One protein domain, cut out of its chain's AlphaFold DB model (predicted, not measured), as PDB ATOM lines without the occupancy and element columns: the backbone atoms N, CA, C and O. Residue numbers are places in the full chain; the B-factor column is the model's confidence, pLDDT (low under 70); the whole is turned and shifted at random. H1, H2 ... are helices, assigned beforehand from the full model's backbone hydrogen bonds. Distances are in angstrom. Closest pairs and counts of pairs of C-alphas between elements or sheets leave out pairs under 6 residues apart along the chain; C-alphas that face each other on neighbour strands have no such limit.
ATOM      1  N   GLN A   2     104.623  80.720  99.641       38.72
ATOM      2  CA  GLN A   2     103.265  80.744  99.064       38.72
ATOM      3  C   GLN A   2     102.890  79.476  98.267       38.72
ATOM      4  O   GLN A   2     101.844  78.908  98.522       38.72
ATOM      5  N   LYS A   3     103.797  78.936  97.440       43.47
ATOM      6  CA  LYS A   3     103.546  77.699  96.664       43.47
ATOM      7  C   LYS A   3     103.512  76.394  97.484       43.47
ATOM      8  O   LYS A   3     103.157  75.357  96.946       43.47
ATOM      9  N   LEU A   4     103.929  76.433  98.756       42.62
ATOM     10  CA  LEU A   4     103.978  75.256  99.643       42.62
ATOM     11  C   LEU A   4     102.681  75.068 100.438       42.62
ATOM     12  O   LEU A   4     102.367  73.949 100.821       42.62
ATOM     13  N   ASN A   5     101.941  76.153 100.683       44.88
ATOM     14  CA  ASN A   5     100.645  76.085 101.356       44.88
ATOM     15  C   ASN A   5      99.560  75.540 100.413       44.88
ATOM     16  O   ASN A   5      98.661  74.838 100.857       44.88
ATOM     17  N   ASP A   6      99.707  75.794  99.110       48.34
ATOM     18  CA  ASP A   6      98.784  75.323  98.071       48.34
ATOM     19  C   ASP A   6      98.796  73.787  97.911       48.34
ATOM     20  O   ASP A   6      97.824  73.212  97.434       48.34
ATOM     21  N   ALA A   7      99.868  73.102  98.335       49.62
ATOM     22  CA  ALA A   7      99.978  71.641  98.254       49.62
ATOM     23  C   ALA A   7      99.181  70.902  99.349       49.62
ATOM     24  O   ALA A   7      98.865  69.731  99.176       49.62
ATOM     25  N   TYR A   8      98.849  71.571 100.462       45.47
ATOM     26  CA  TYR A   8      98.088  70.974 101.569       45.47
ATOM     27  C   TYR A   8      96.568  70.980 101.310       45.47
ATOM     28  O   TYR A   8      95.861  70.082 101.757       45.47
ATOM     29  N   ASP A   9      96.061  71.949 100.538       48.31
ATOM     30  CA  ASP A   9      94.622  72.123 100.257       48.31
ATOM     31  C   ASP A   9      94.068  71.167  99.172       48.31
ATOM     32  O   ASP A   9      92.871  71.180  98.886       48.31
ATOM     33  N   GLY A  10      94.909  70.322  98.562       50.25
ATOM     34  CA  GLY A  10      94.534  69.398  97.479       50.25
ATOM     35  C   GLY A  10      94.055  68.002  97.910       50.25
ATOM     36  O   GLY A  10      93.796  67.163  97.048       50.25
ATOM     37  N   LEU A  11      93.950  67.728  99.215       52.38
ATOM     38  CA  LEU A  11      93.615  66.405  99.753       52.38
ATOM     39  C   LEU A  11      92.167  66.009  99.426       52.38
ATOM     40  O   LEU A  11      91.223  66.417 100.098       52.38
ATOM     41  N   THR A  12      91.991  65.193  98.386       51.16
ATOM     42  CA  THR A  12      90.711  64.547  98.058       51.16
ATOM     43  C   THR A  12      90.747  63.066  98.436       51.16
ATOM     44  O   THR A  12      91.760  62.392  98.252       51.16
ATOM     45  N   ASP A  13      89.639  62.564  98.990       50.03
ATOM     46  CA  ASP A  13      89.460  61.165  99.401       50.03
ATOM     47  C   ASP A  13      89.700  60.203  98.222       50.03
ATOM     48  O   ASP A  13      89.035  60.276  97.181       50.03
ATOM     49  N   ASN A  14      90.653  59.282  98.387       47.88
ATOM     50  CA  ASN A  14      91.069  58.354  97.342       47.88
ATOM     51  C   ASN A  14      90.062  57.203  97.172       47.88
ATOM     52  O   ASN A  14      89.963  56.287  97.990       47.88
ATOM     53  N   THR A  15      89.369  57.224  96.037       42.62
ATOM     54  CA  THR A  15      88.525  56.143  95.526       42.62
ATOM     55  C   THR A  15      89.347  55.190  94.644       42.62
ATOM     56  O   THR A  15      89.209  55.161  93.428       42.62
ATOM     57  N   GLY A  16      90.214  54.368  95.246       52.00
ATOM     58  CA  GLY A  16      90.822  53.206  94.575       52.00
ATOM     59  C   GLY A  16      91.823  53.484  93.437       52.00
ATOM     60  O   GLY A  16      92.069  52.587  92.629       52.00
ATOM     61  N   THR A  17      92.418  54.678  93.361       61.66
ATOM     62  CA  THR A  17      93.467  55.048  92.392       61.66
ATOM     63  C   THR A  17      94.829  55.266  93.079       61.66
ATOM     64  O   THR A  17      94.939  55.295  94.301       61.66
ATOM     65  N   LYS A  18      95.917  55.331  92.301       71.06
ATOM     66  CA  LYS A  18      97.293  55.585  92.785       71.06
ATOM     67  C   LYS A  18      97.366  56.920  93.571       71.06
ATOM     68  O   LYS A  18      96.731  57.867  93.113       71.06
ATOM     69  N   PRO A  19      98.136  57.036  94.678       84.81
ATOM     70  CA  PRO A  19      98.278  58.293  95.434       84.81
ATOM     71  C   PRO A  19      98.889  59.429  94.592       84.81
ATOM     72  O   PRO A  19      99.729  59.176  93.715       84.81
ATOM     73  N   ASP A  20      98.499  60.674  94.882       89.50
ATOM     74  CA  ASP A  20      99.077  61.884  94.286       89.50
ATOM     75  C   ASP A  20     100.376  62.260  95.005       89.50
ATOM     76  O   ASP A  20     100.373  62.679  96.160       89.50
ATOM     77  N   THR A  21     101.497  62.120  94.299       92.94
ATOM     78  CA  THR A  21     102.851  62.373  94.807       92.94
ATOM     79  C   THR A  21     103.412  63.733  94.400       92.94
ATOM     80  O   THR A  21     104.571  64.023  94.697       92.94
ATOM     81  N   THR A  22     102.641  64.567  93.699       93.62
ATOM     82  CA  THR A  22     103.152  65.779  93.037       93.62
ATOM     83  C   THR A  22     103.793  66.753  94.030       93.62
ATOM     84  O   THR A  22     104.893  67.249  93.786       93.62
ATOM     85  N   GLY A  23     103.146  66.983  95.178       91.62
ATOM     86  CA  GLY A  23     103.664  67.870  96.225       91.62
ATOM     87  C   GLY A  23     104.942  67.347  96.885       91.62
ATOM     88  O   GLY A  23     105.893  68.106  97.075       91.62
ATOM     89  N   LEU A  24     104.993  66.045  97.186       95.31
ATOM     90  CA  LEU A  24     106.167  65.405  97.785       95.31
ATOM     91  C   LEU A  24     107.361  65.392  96.830       95.31
ATOM     92  O   LEU A  24     108.470  65.706  97.254       95.31
ATOM     93  N   GLN A  25     107.137  65.077  95.550       96.38
ATOM     94  CA  GLN A  25     108.192  65.079  94.537       96.38
ATOM     95  C   GLN A  25     108.789  66.479  94.384       96.38
ATOM     96  O   GLN A  25     110.003  66.634  94.438       96.38
ATOM     97  N   ALA A  26     107.942  67.508  94.285       95.25
ATOM     98  CA  ALA A  26     108.403  68.886  94.172       95.25
ATOM     99  C   ALA A  26     109.226  69.338  95.392       95.25
ATOM    100  O   ALA A  26     110.239  70.016  95.228       95.25
ATOM    101  N   ALA A  27     108.815  68.959  96.608       94.75
ATOM    102  CA  ALA A  27     109.575  69.258  97.820       94.75
ATOM    103  C   ALA A  27     110.911  68.499  97.859       94.75
ATOM    104  O   ALA A  27     111.935  69.086  98.191       94.75
ATOM    105  N   TYR A  28     110.924  67.219  97.485       96.81
ATOM    106  CA  TYR A  28     112.149  66.427  97.413       96.81
ATOM    107  C   TYR A  28     113.149  67.022  96.409       96.81
ATOM    108  O   TYR A  28     114.280  67.308  96.790       96.81
ATOM    109  N   ASP A  29     112.717  67.298  95.174       95.81
ATOM    110  CA  ASP A  29     113.570  67.862  94.115       95.81
ATOM    111  C   ASP A  29     114.132  69.243  94.500       95.81
ATOM    112  O   ASP A  29     115.242  69.616  94.120       95.81
ATOM    113  N   GLN A  30     113.366  70.030  95.262       94.06
ATOM    114  CA  GLN A  30     113.814  71.329  95.757       94.06
ATOM    115  C   GLN A  30     114.894  71.190  96.840       94.06
ATOM    116  O   GLN A  30     115.846  71.974  96.866       94.06
ATOM    117  N   GLU A  31     114.728  70.232  97.749       95.06
ATOM    118  CA  GLU A  31     115.528  70.132  98.969       95.06
ATOM    119  C   GLU A  31     116.703  69.138  98.852       95.06
ATOM    120  O   GLU A  31     117.637  69.201  99.652       95.06
ATOM    121  N   GLU A  32     116.737  68.268  97.835       94.00
ATOM    122  CA  GLU A  32     117.821  67.287  97.647       94.00
ATOM    123  C   GLU A  32     119.201  67.921  97.409       94.00
ATOM    124  O   GLU A  32     120.231  67.321  97.714       94.00
ATOM    125  N   GLY A  33     119.231  69.159  96.904       93.50
ATOM    126  CA  GLY A  33     120.456  69.926  96.672       93.50
ATOM    127  C   GLY A  33     120.979  70.677  97.901       93.50
ATOM    128  O   GLY A  33     122.031  71.321  97.826       93.50
ATOM    129  N   VAL A  34     120.266  70.646  99.030       93.81
ATOM    130  CA  VAL A  34     120.716  71.305 100.258       93.81
ATOM    131  C   VAL A  34     121.945  70.568 100.790       93.81
ATOM    132  O   VAL A  34     121.969  69.346 100.898       93.81
ATOM    133  N   THR A  35     122.989  71.318 101.143       94.06
ATOM    134  CA  THR A  35     124.256  70.777 101.654       94.06
ATOM    135  C   THR A  35     124.625  71.401 102.998       94.06
ATOM    136  O   THR A  35     124.128  72.470 103.368       94.06
ATOM    137  N   ASN A  36     125.529  70.743 103.729       92.06
ATOM    138  CA  ASN A  36     126.049  71.210 105.016       92.06
ATOM    139  C   ASN A  36     127.585  71.340 105.020       92.06
ATOM    140  O   ASN A  36     128.258  70.656 105.796       92.06
ATOM    141  N   PRO A  37     128.169  72.171 104.134       88.56
ATOM    142  CA  PRO A  37     129.602  72.442 104.166       88.56
ATOM    143  C   PRO A  37     129.990  73.088 105.503       88.56
ATOM    144  O   PRO A  37     129.202  73.832 106.092       88.56
ATOM    145  N   ASP A  38     131.194  72.772 105.983       84.38
ATOM    146  CA  ASP A  38     131.788  73.320 107.211       84.38
ATOM    147  C   ASP A  38     130.903  73.205 108.467       84.38
ATOM    148  O   ASP A  38     131.016  74.000 109.397       84.38
ATOM    149  N   ASN A  39     130.007  72.209 108.506       88.94
ATOM    150  CA  ASN A  39     129.015  72.036 109.570       88.94
ATOM    151  C   ASN A  39     128.161  73.298 109.806       88.94
ATOM    152  O   ASN A  39     127.860  73.635 110.952       88.94
ATOM    153  N   LYS A  40     127.760  74.001 108.737       88.81
ATOM    154  CA  LYS A  40     126.846  75.157 108.779       88.81
ATOM    155  C   LYS A  40     125.633  74.931 109.685       88.81
ATOM    156  O   LYS A  40     125.233  75.853 110.394       88.81
ATOM    157  N   TYR A  41     125.044  73.742 109.649       92.94
ATOM    158  CA  TYR A  41     123.930  73.317 110.486       92.94
ATOM    159  C   TYR A  41     124.391  72.353 111.581       92.94
ATOM    160  O   TYR A  41     125.311  71.557 111.369       92.94
ATOM    161  N   THR A  42     123.712  72.386 112.731       94.06
ATOM    162  CA  THR A  42     123.992  71.476 113.844       94.06
ATOM    163  C   THR A  42     123.798  70.029 113.409       94.06
ATOM    164  O   THR A  42     122.882  69.727 112.641       94.06
ATOM    165  N   ALA A  43     124.624  69.126 113.943       95.12
ATOM    166  CA  ALA A  43     124.577  67.706 113.600       95.12
ATOM    167  C   ALA A  43     123.163  67.112 113.750       95.12
ATOM    168  O   ALA A  43     122.698  66.418 112.849       95.12
ATOM    169  N   ASP A  44     122.454  67.450 114.830       96.38
ATOM    170  CA  ASP A  44     121.103  66.943 115.095       96.38
ATOM    171  C   ASP A  44     120.079  67.432 114.064       96.38
ATOM    172  O   ASP A  44     119.330  66.632 113.504       96.38
ATOM    173  N   SER A  45     120.053  68.739 113.775       97.19
ATOM    174  CA  SER A  45     119.083  69.300 112.822       97.19
ATOM    175  C   SER A  45     119.373  68.849 111.391       97.19
ATOM    176  O   SER A  45     118.455  68.523 110.641       97.19
ATOM    177  N   TRP A  46     120.655  68.738 111.041       97.81
ATOM    178  CA  TRP A  46     121.094  68.209 109.758       97.81
ATOM    179  C   TRP A  46     120.753  66.723 109.590       97.81
ATOM    180  O   TRP A  46     120.335  66.290 108.518       97.81
ATOM    181  N   THR A  47     120.900  65.924 110.649       97.88
ATOM    182  CA  THR A  47     120.529  64.500 110.643       97.88
ATOM    183  C   THR A  47     119.019  64.321 110.510       97.88
ATOM    184  O   THR A  47     118.574  63.480 109.728       97.88
ATOM    185  N   ALA A  48     118.222  65.132 111.213       98.12
ATOM    186  CA  ALA A  48     116.766  65.120 111.087       98.12
ATOM    187  C   ALA A  48     116.313  65.457 109.656       98.12
ATOM    188  O   ALA A  48     115.488  64.741 109.090       98.12
ATOM    189  N   PHE A  49     116.912  66.481 109.041       98.19
ATOM    190  CA  PHE A  49     116.645  66.852 107.651       98.19
ATOM    191  C   PHE A  49     117.009  65.738 106.661       98.19
ATOM    192  O   PHE A  49     116.158  65.325 105.876       98.19
ATOM    193  N   GLN A  50     118.218  65.172 106.744       98.00
ATOM    194  CA  GLN A  50     118.621  64.049 105.882       98.00
ATOM    195  C   GLN A  50     117.718  62.819 106.058       98.00
ATOM    196  O   GLN A  50     117.411  62.124 105.088       98.00
ATOM    197  N   THR A  51     117.273  62.550 107.290       98.38
ATOM    198  CA  THR A  51     116.344  61.451 107.590       98.38
ATOM    199  C   THR A  51     114.993  61.679 106.915       98.38
ATOM    200  O   THR A  51     114.471  60.762 106.284       98.38
ATOM    201  N   ALA A  52     114.448  62.896 106.993       98.38
ATOM    202  CA  ALA A  52     113.187  63.246 106.349       98.38
ATOM    203  C   ALA A  52     113.292  63.219 104.814       98.38
ATOM    204  O   ALA A  52     112.406  62.674 104.161       98.38
ATOM    205  N   LEU A  53     114.401  63.706 104.246       97.88
ATOM    206  CA  LEU A  53     114.681  63.647 102.807       97.88
ATOM    207  C   LEU A  53     114.762  62.194 102.306       97.88
ATOM    208  O   LEU A  53     114.133  61.837 101.313       97.88
ATOM    209  N   THR A  54     115.454  61.323 103.049       98.19
ATOM    210  CA  THR A  54     115.511  59.879 102.757       98.19
ATOM    211  C   THR A  54     114.134  59.218 102.896       98.19
ATOM    212  O   THR A  54     113.785  58.326 102.123       98.19
ATOM    213  N   GLY A  55     113.338  59.631 103.887       97.94
ATOM    214  CA  GLY A  55     111.964  59.164 104.080       97.94
ATOM    215  C   GLY A  55     111.053  59.536 102.910       97.94
ATOM    216  O   GLY A  55     110.363  58.667 102.381       97.94
ATOM    217  N   ALA A  56     111.120  60.789 102.453       98.12
ATOM    218  CA  ALA A  56     110.412  61.273 101.270       98.12
ATOM    219  C   ALA A  56     110.774  60.463 100.018       98.12
ATOM    220  O   ALA A  56     109.882  59.977  99.326       98.12
ATOM    221  N   GLN A  57     112.068  60.226  99.781       98.06
ATOM    222  CA  GLN A  57     112.535  59.414  98.655       98.06
ATOM    223  C   GLN A  57     111.967  57.987  98.683       98.06
ATOM    224  O   GLN A  57     111.569  57.455  97.648       98.06
ATOM    225  N   LYS A  58     111.911  57.362  99.867       98.06
ATOM    226  CA  LYS A  58     111.350  56.012 100.029       98.06
ATOM    227  C   LYS A  58     109.861  55.967  99.707       98.06
ATOM    228  O   LYS A  58     109.446  55.057  99.002       98.06
ATOM    229  N   VAL A  59     109.084  56.940 100.185       97.69
ATOM    230  CA  VAL A  59     107.643  57.018  99.896       97.69
ATOM    231  C   VAL A  59     107.390  57.267  98.406       97.69
ATOM    232  O   VAL A  59     106.518  56.629  97.828       97.69
ATOM    233  N   LEU A  60     108.193  58.112  97.751       95.62
ATOM    234  CA  LEU A  60     108.112  58.338  96.299       95.62
ATOM    235  C   LEU A  60     108.425  57.080  95.471       95.62
ATOM    236  O   LEU A  60     107.887  56.913  94.376       95.62
ATOM    237  N   ALA A  61     109.289  56.199  95.983       96.00
ATOM    238  CA  ALA A  61     109.674  54.951  95.326       96.00
ATOM    239  C   ALA A  61     108.737  53.765  95.632       96.00
ATOM    240  O   ALA A  61     108.827  52.737  94.955       96.00
ATOM    241  N   ASP A  62     107.862  53.871  96.634       94.75
ATOM    242  CA  ASP A  62     106.971  52.786  97.043       94.75
ATOM    243  C   ASP A  62     105.693  52.762  96.194       94.75
ATOM    244  O   ASP A  62     104.817  53.623  96.294       94.75
ATOM    245  N   SER A  63     105.552  51.724  95.363       90.12
ATOM    246  CA  SER A  63     104.370  51.525  94.521       90.12
ATOM    247  C   SER A  63     103.078  51.272  95.306       90.12
ATOM    248  O   SER A  63     102.003  51.349  94.714       90.12
ATOM    249  N   ASN A  64     103.178  50.940  96.599       90.06
ATOM    250  CA  ASN A  64     102.051  50.658  97.487       90.06
ATOM    251  C   ASN A  64     101.790  51.769  98.515       90.06
ATOM    252  O   ASN A  64     100.931  51.579  99.377       90.06
ATOM    253  N   ALA A  65     102.506  52.899  98.449       90.88
ATOM    254  CA  ALA A  65     102.285  54.018  99.361       90.88
ATOM    255  C   ALA A  65     100.814  54.470  99.344       90.88
ATOM    256  O   ALA A  65     100.153  54.484  98.302       90.88
ATOM    257  N   THR A  66     100.295  54.859 100.504       92.75
ATOM    258  CA  THR A  66      98.973  55.479 100.628       92.75
ATOM    259  C   THR A  66      99.080  56.999 100.525       92.75
ATOM    260  O   THR A  66     100.160  57.566 100.680       92.75
ATOM    261  N   GLN A  67      97.955  57.691 100.304       90.69
ATOM    262  CA  GLN A  67      97.954  59.160 100.306       90.69
ATOM    263  C   GLN A  67      98.459  59.713 101.648       90.69
ATOM    264  O   GLN A  67      99.310  60.593 101.674       90.69
ATOM    265  N   ASN A  68      98.044  59.097 102.757       90.62
ATOM    266  CA  ASN A  68      98.496  59.479 104.090       90.62
ATOM    267  C   ASN A  68     100.022  59.346 104.268       90.62
ATOM    268  O   ASN A  68     100.627  60.163 104.963       90.62
ATOM    269  N   ASP A  69     100.659  58.348 103.642       94.88
ATOM    270  CA  ASP A  69     102.122  58.205 103.673       94.88
ATOM    271  C   ASP A  69     102.809  59.357 102.929       94.88
ATOM    272  O   ASP A  69     103.793  59.913 103.425       94.88
ATOM    273  N   VAL A  70     102.267  59.745 101.768       94.75
ATOM    274  CA  VAL A  70     102.759  60.882 100.974       94.75
ATOM    275  C   VAL A  70     102.642  62.183 101.760       94.75
ATOM    276  O   VAL A  70     103.621  62.926 101.865       94.75
ATOM    277  N   ASP A  71     101.479  62.436 102.355       91.38
ATOM    278  CA  ASP A  71     101.207  63.668 103.097       91.38
ATOM    279  C   ASP A  71     102.092  63.767 104.343       91.38
ATOM    280  O   ASP A  71     102.690  64.811 104.618       91.38
ATOM    281  N   THR A  72     102.251  62.649 105.058       95.88
ATOM    282  CA  THR A  72     103.129  62.551 106.230       95.88
ATOM    283  C   THR A  72     104.588  62.797 105.845       95.88
ATOM    284  O   THR A  72     105.299  63.533 106.532       95.88
ATOM    285  N   ALA A  73     105.061  62.214 104.741       97.50
ATOM    286  CA  ALA A  73     106.424  62.427 104.266       97.50
ATOM    287  C   ALA A  73     106.667  63.881 103.832       97.50
ATOM    288  O   ALA A  73     107.718  64.442 104.153       97.50
ATOM    289  N   LEU A  74     105.690  64.508 103.172       95.94
ATOM    290  CA  LEU A  74     105.756  65.914 102.769       95.94
ATOM    291  C   LEU A  74     105.825  66.828 103.994       95.94
ATOM    292  O   LEU A  74     106.677  67.716 104.058       95.94
ATOM    293  N   GLN A  75     104.963  66.596 104.986       95.88
ATOM    294  CA  GLN A  75     104.981  67.340 106.241       95.88
ATOM    295  C   GLN A  75     106.329  67.196 106.956       95.88
ATOM    296  O   GLN A  75     106.947  68.201 107.303       95.88
ATOM    297  N   ASN A  76     106.829  65.966 107.098       97.69
ATOM    298  CA  ASN A  76     108.100  65.693 107.765       97.69
ATOM    299  C   ASN A  76     109.289  66.368 107.069       97.69
ATOM    300  O   ASN A  76     110.136  66.947 107.749       97.69
ATOM    301  N   LEU A  77     109.359  66.321 105.733       97.69
ATOM    302  CA  LEU A  77     110.420  66.993 104.976       97.69
ATOM    303  C   LEU A  77     110.375  68.511 105.195       97.69
ATOM    304  O   LEU A  77     111.398  69.126 105.509       97.69
ATOM    305  N   ASN A  78     109.184  69.103 105.113       94.25
ATOM    306  CA  ASN A  78     108.989  70.537 105.312       94.25
ATOM    307  C   ASN A  78     109.352  70.992 106.727       94.25
ATOM    308  O   ASN A  78     109.996  72.030 106.904       94.25
ATOM    309  N   ASP A  79     108.942  70.234 107.739       96.12
ATOM    310  CA  ASP A  79     109.205  70.567 109.134       96.12
ATOM    311  C   ASP A  79     110.682  70.368 109.486       96.12
ATOM    312  O   ASP A  79     111.266  71.210 110.170       96.12
ATOM    313  N   ALA A  80     111.328  69.326 108.953       97.81
ATOM    314  CA  ALA A  80     112.756  69.110 109.146       97.81
ATOM    315  C   ALA A  80     113.607  70.192 108.462       97.81
ATOM    316  O   ALA A  80     114.579  70.664 109.052       97.81
ATOM    317  N   TYR A  81     113.215  70.651 107.267       95.50
ATOM    318  CA  TYR A  81     113.886  71.764 106.589       95.50
ATOM    319  C   TYR A  81     113.744  73.083 107.365       95.50
ATOM    320  O   TYR A  81     114.737  73.762 107.630       95.50
ATOM    321  N   LYS A  82     112.528  73.415 107.828       94.69
ATOM    322  CA  LYS A  82     112.293  74.564 108.729       94.69
ATOM    323  C   LYS A  82     113.045  74.428 110.058       94.69
ATOM    324  O   LYS A  82     113.376  75.433 110.682       94.69
ATOM    325  N   GLY A  83     113.287  73.194 110.496       95.56
ATOM    326  CA  GLY A  83     113.985  72.843 111.728       95.56
ATOM    327  C   GLY A  83     115.513  72.897 111.651       95.56
ATOM    328  O   GLY A  83     116.157  72.663 112.677       95.56
ATOM    329  N   LEU A  84     116.105  73.210 110.491       95.06
ATOM    330  CA  LEU A  84     117.551  73.384 110.347       95.06
ATOM    331  C   LEU A  84     118.060  74.523 111.243       95.06
ATOM    332  O   LEU A  84     117.621  75.669 111.150       95.06
TER     333      LEU A  84
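What this domain is: This is residues 2 to 84 of the 382 residues of an uncharacterized protein of Lactobacillus paracasei (UniProt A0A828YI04). Three helices, H2, H3 and H4, stand in a small up-and-down bundle, their centres making a triangle, and a long tail of residues 2 to 21 with the short helix H1 at its beginning leads into it. The loop that joins H2 to H3 reaches out at one end and the tail at the other, and the two C-alphas farthest apart, those of Thr 15 and Asp 38, lie in these two stretches. The printed part has 83 residues with four named helices, H1 H2 H3 H4 in that order, and no named strand; 49 residues are in the helices, and the class is all helix. By its radius of gyration of the C-alphas, 13.5 A, it is compact, yet its outline is elongated, with spans of 48 by 28 by 17 A.

Where its parts are: Find C-alpha 2 at (103.265, 80.744, 99.064), where H1, residues 2 to 5, begins. After residues 6 to 21, which hold no named element, look at C-alpha 22 at (103.152, 65.779, 93.037); from there H2, residues 22 to 31, runs 14.4 A from first to last C-alpha. H3, residues 43 to 61, is the longest helix with 19 residues and 26.8 A. H4, residues 67 to 82, measures 22.7 A and ends at C-alpha 82 at (112.293, 74.564, 108.729).

How they stand to each other: Start with the bundle of H2, H3 and H4, which is up and down, each helix running against the one before it. H3 and H4 form a helical hairpin and touch at a shallow tilt of 25 degrees, opposite ways; their closest C-alphas are those of Phe 49 and Ala 80, 4.7 A apart. H2 touches H4 at a shallow tilt of 26 degrees, the same way, and here the closest C-alphas are those of Leu 24 and Leu 74, 5.0 A apart. H2 and H3 also form a helical hairpin; H3 touches H2 with residues 53 to 60 alone, opposite ways at a tilt of 38 degrees, only just steep, and the C-alphas of Tyr 28 and Leu 53 are the closest at 6.6 A. H1 is apart from H3 and H4, and only just apart from H2, with 8.1 A between their closest C-alphas. In H2, H3 and H4 every O i to N i+4 pair is within hydrogen-bond range; H1 is too short for such a pair, and its one O i to N i+3 pair is not within range.

The domain as a whole: The C-alphas of Thr 15 and Asp 38 are 48.0 A apart, while those of Gln 2 and Leu 84, the first and last printed, are 19.6 A apart. The printed part has no cut. The links from H1 to H2 and from H2 to H3 are long, with 16 and 11 residues, and the link from H3 to H4 is tight, with 5. Look at the B-factor column: the mean pLDDT of the printed part is 85.4, and residues 2 to 17 are under 70.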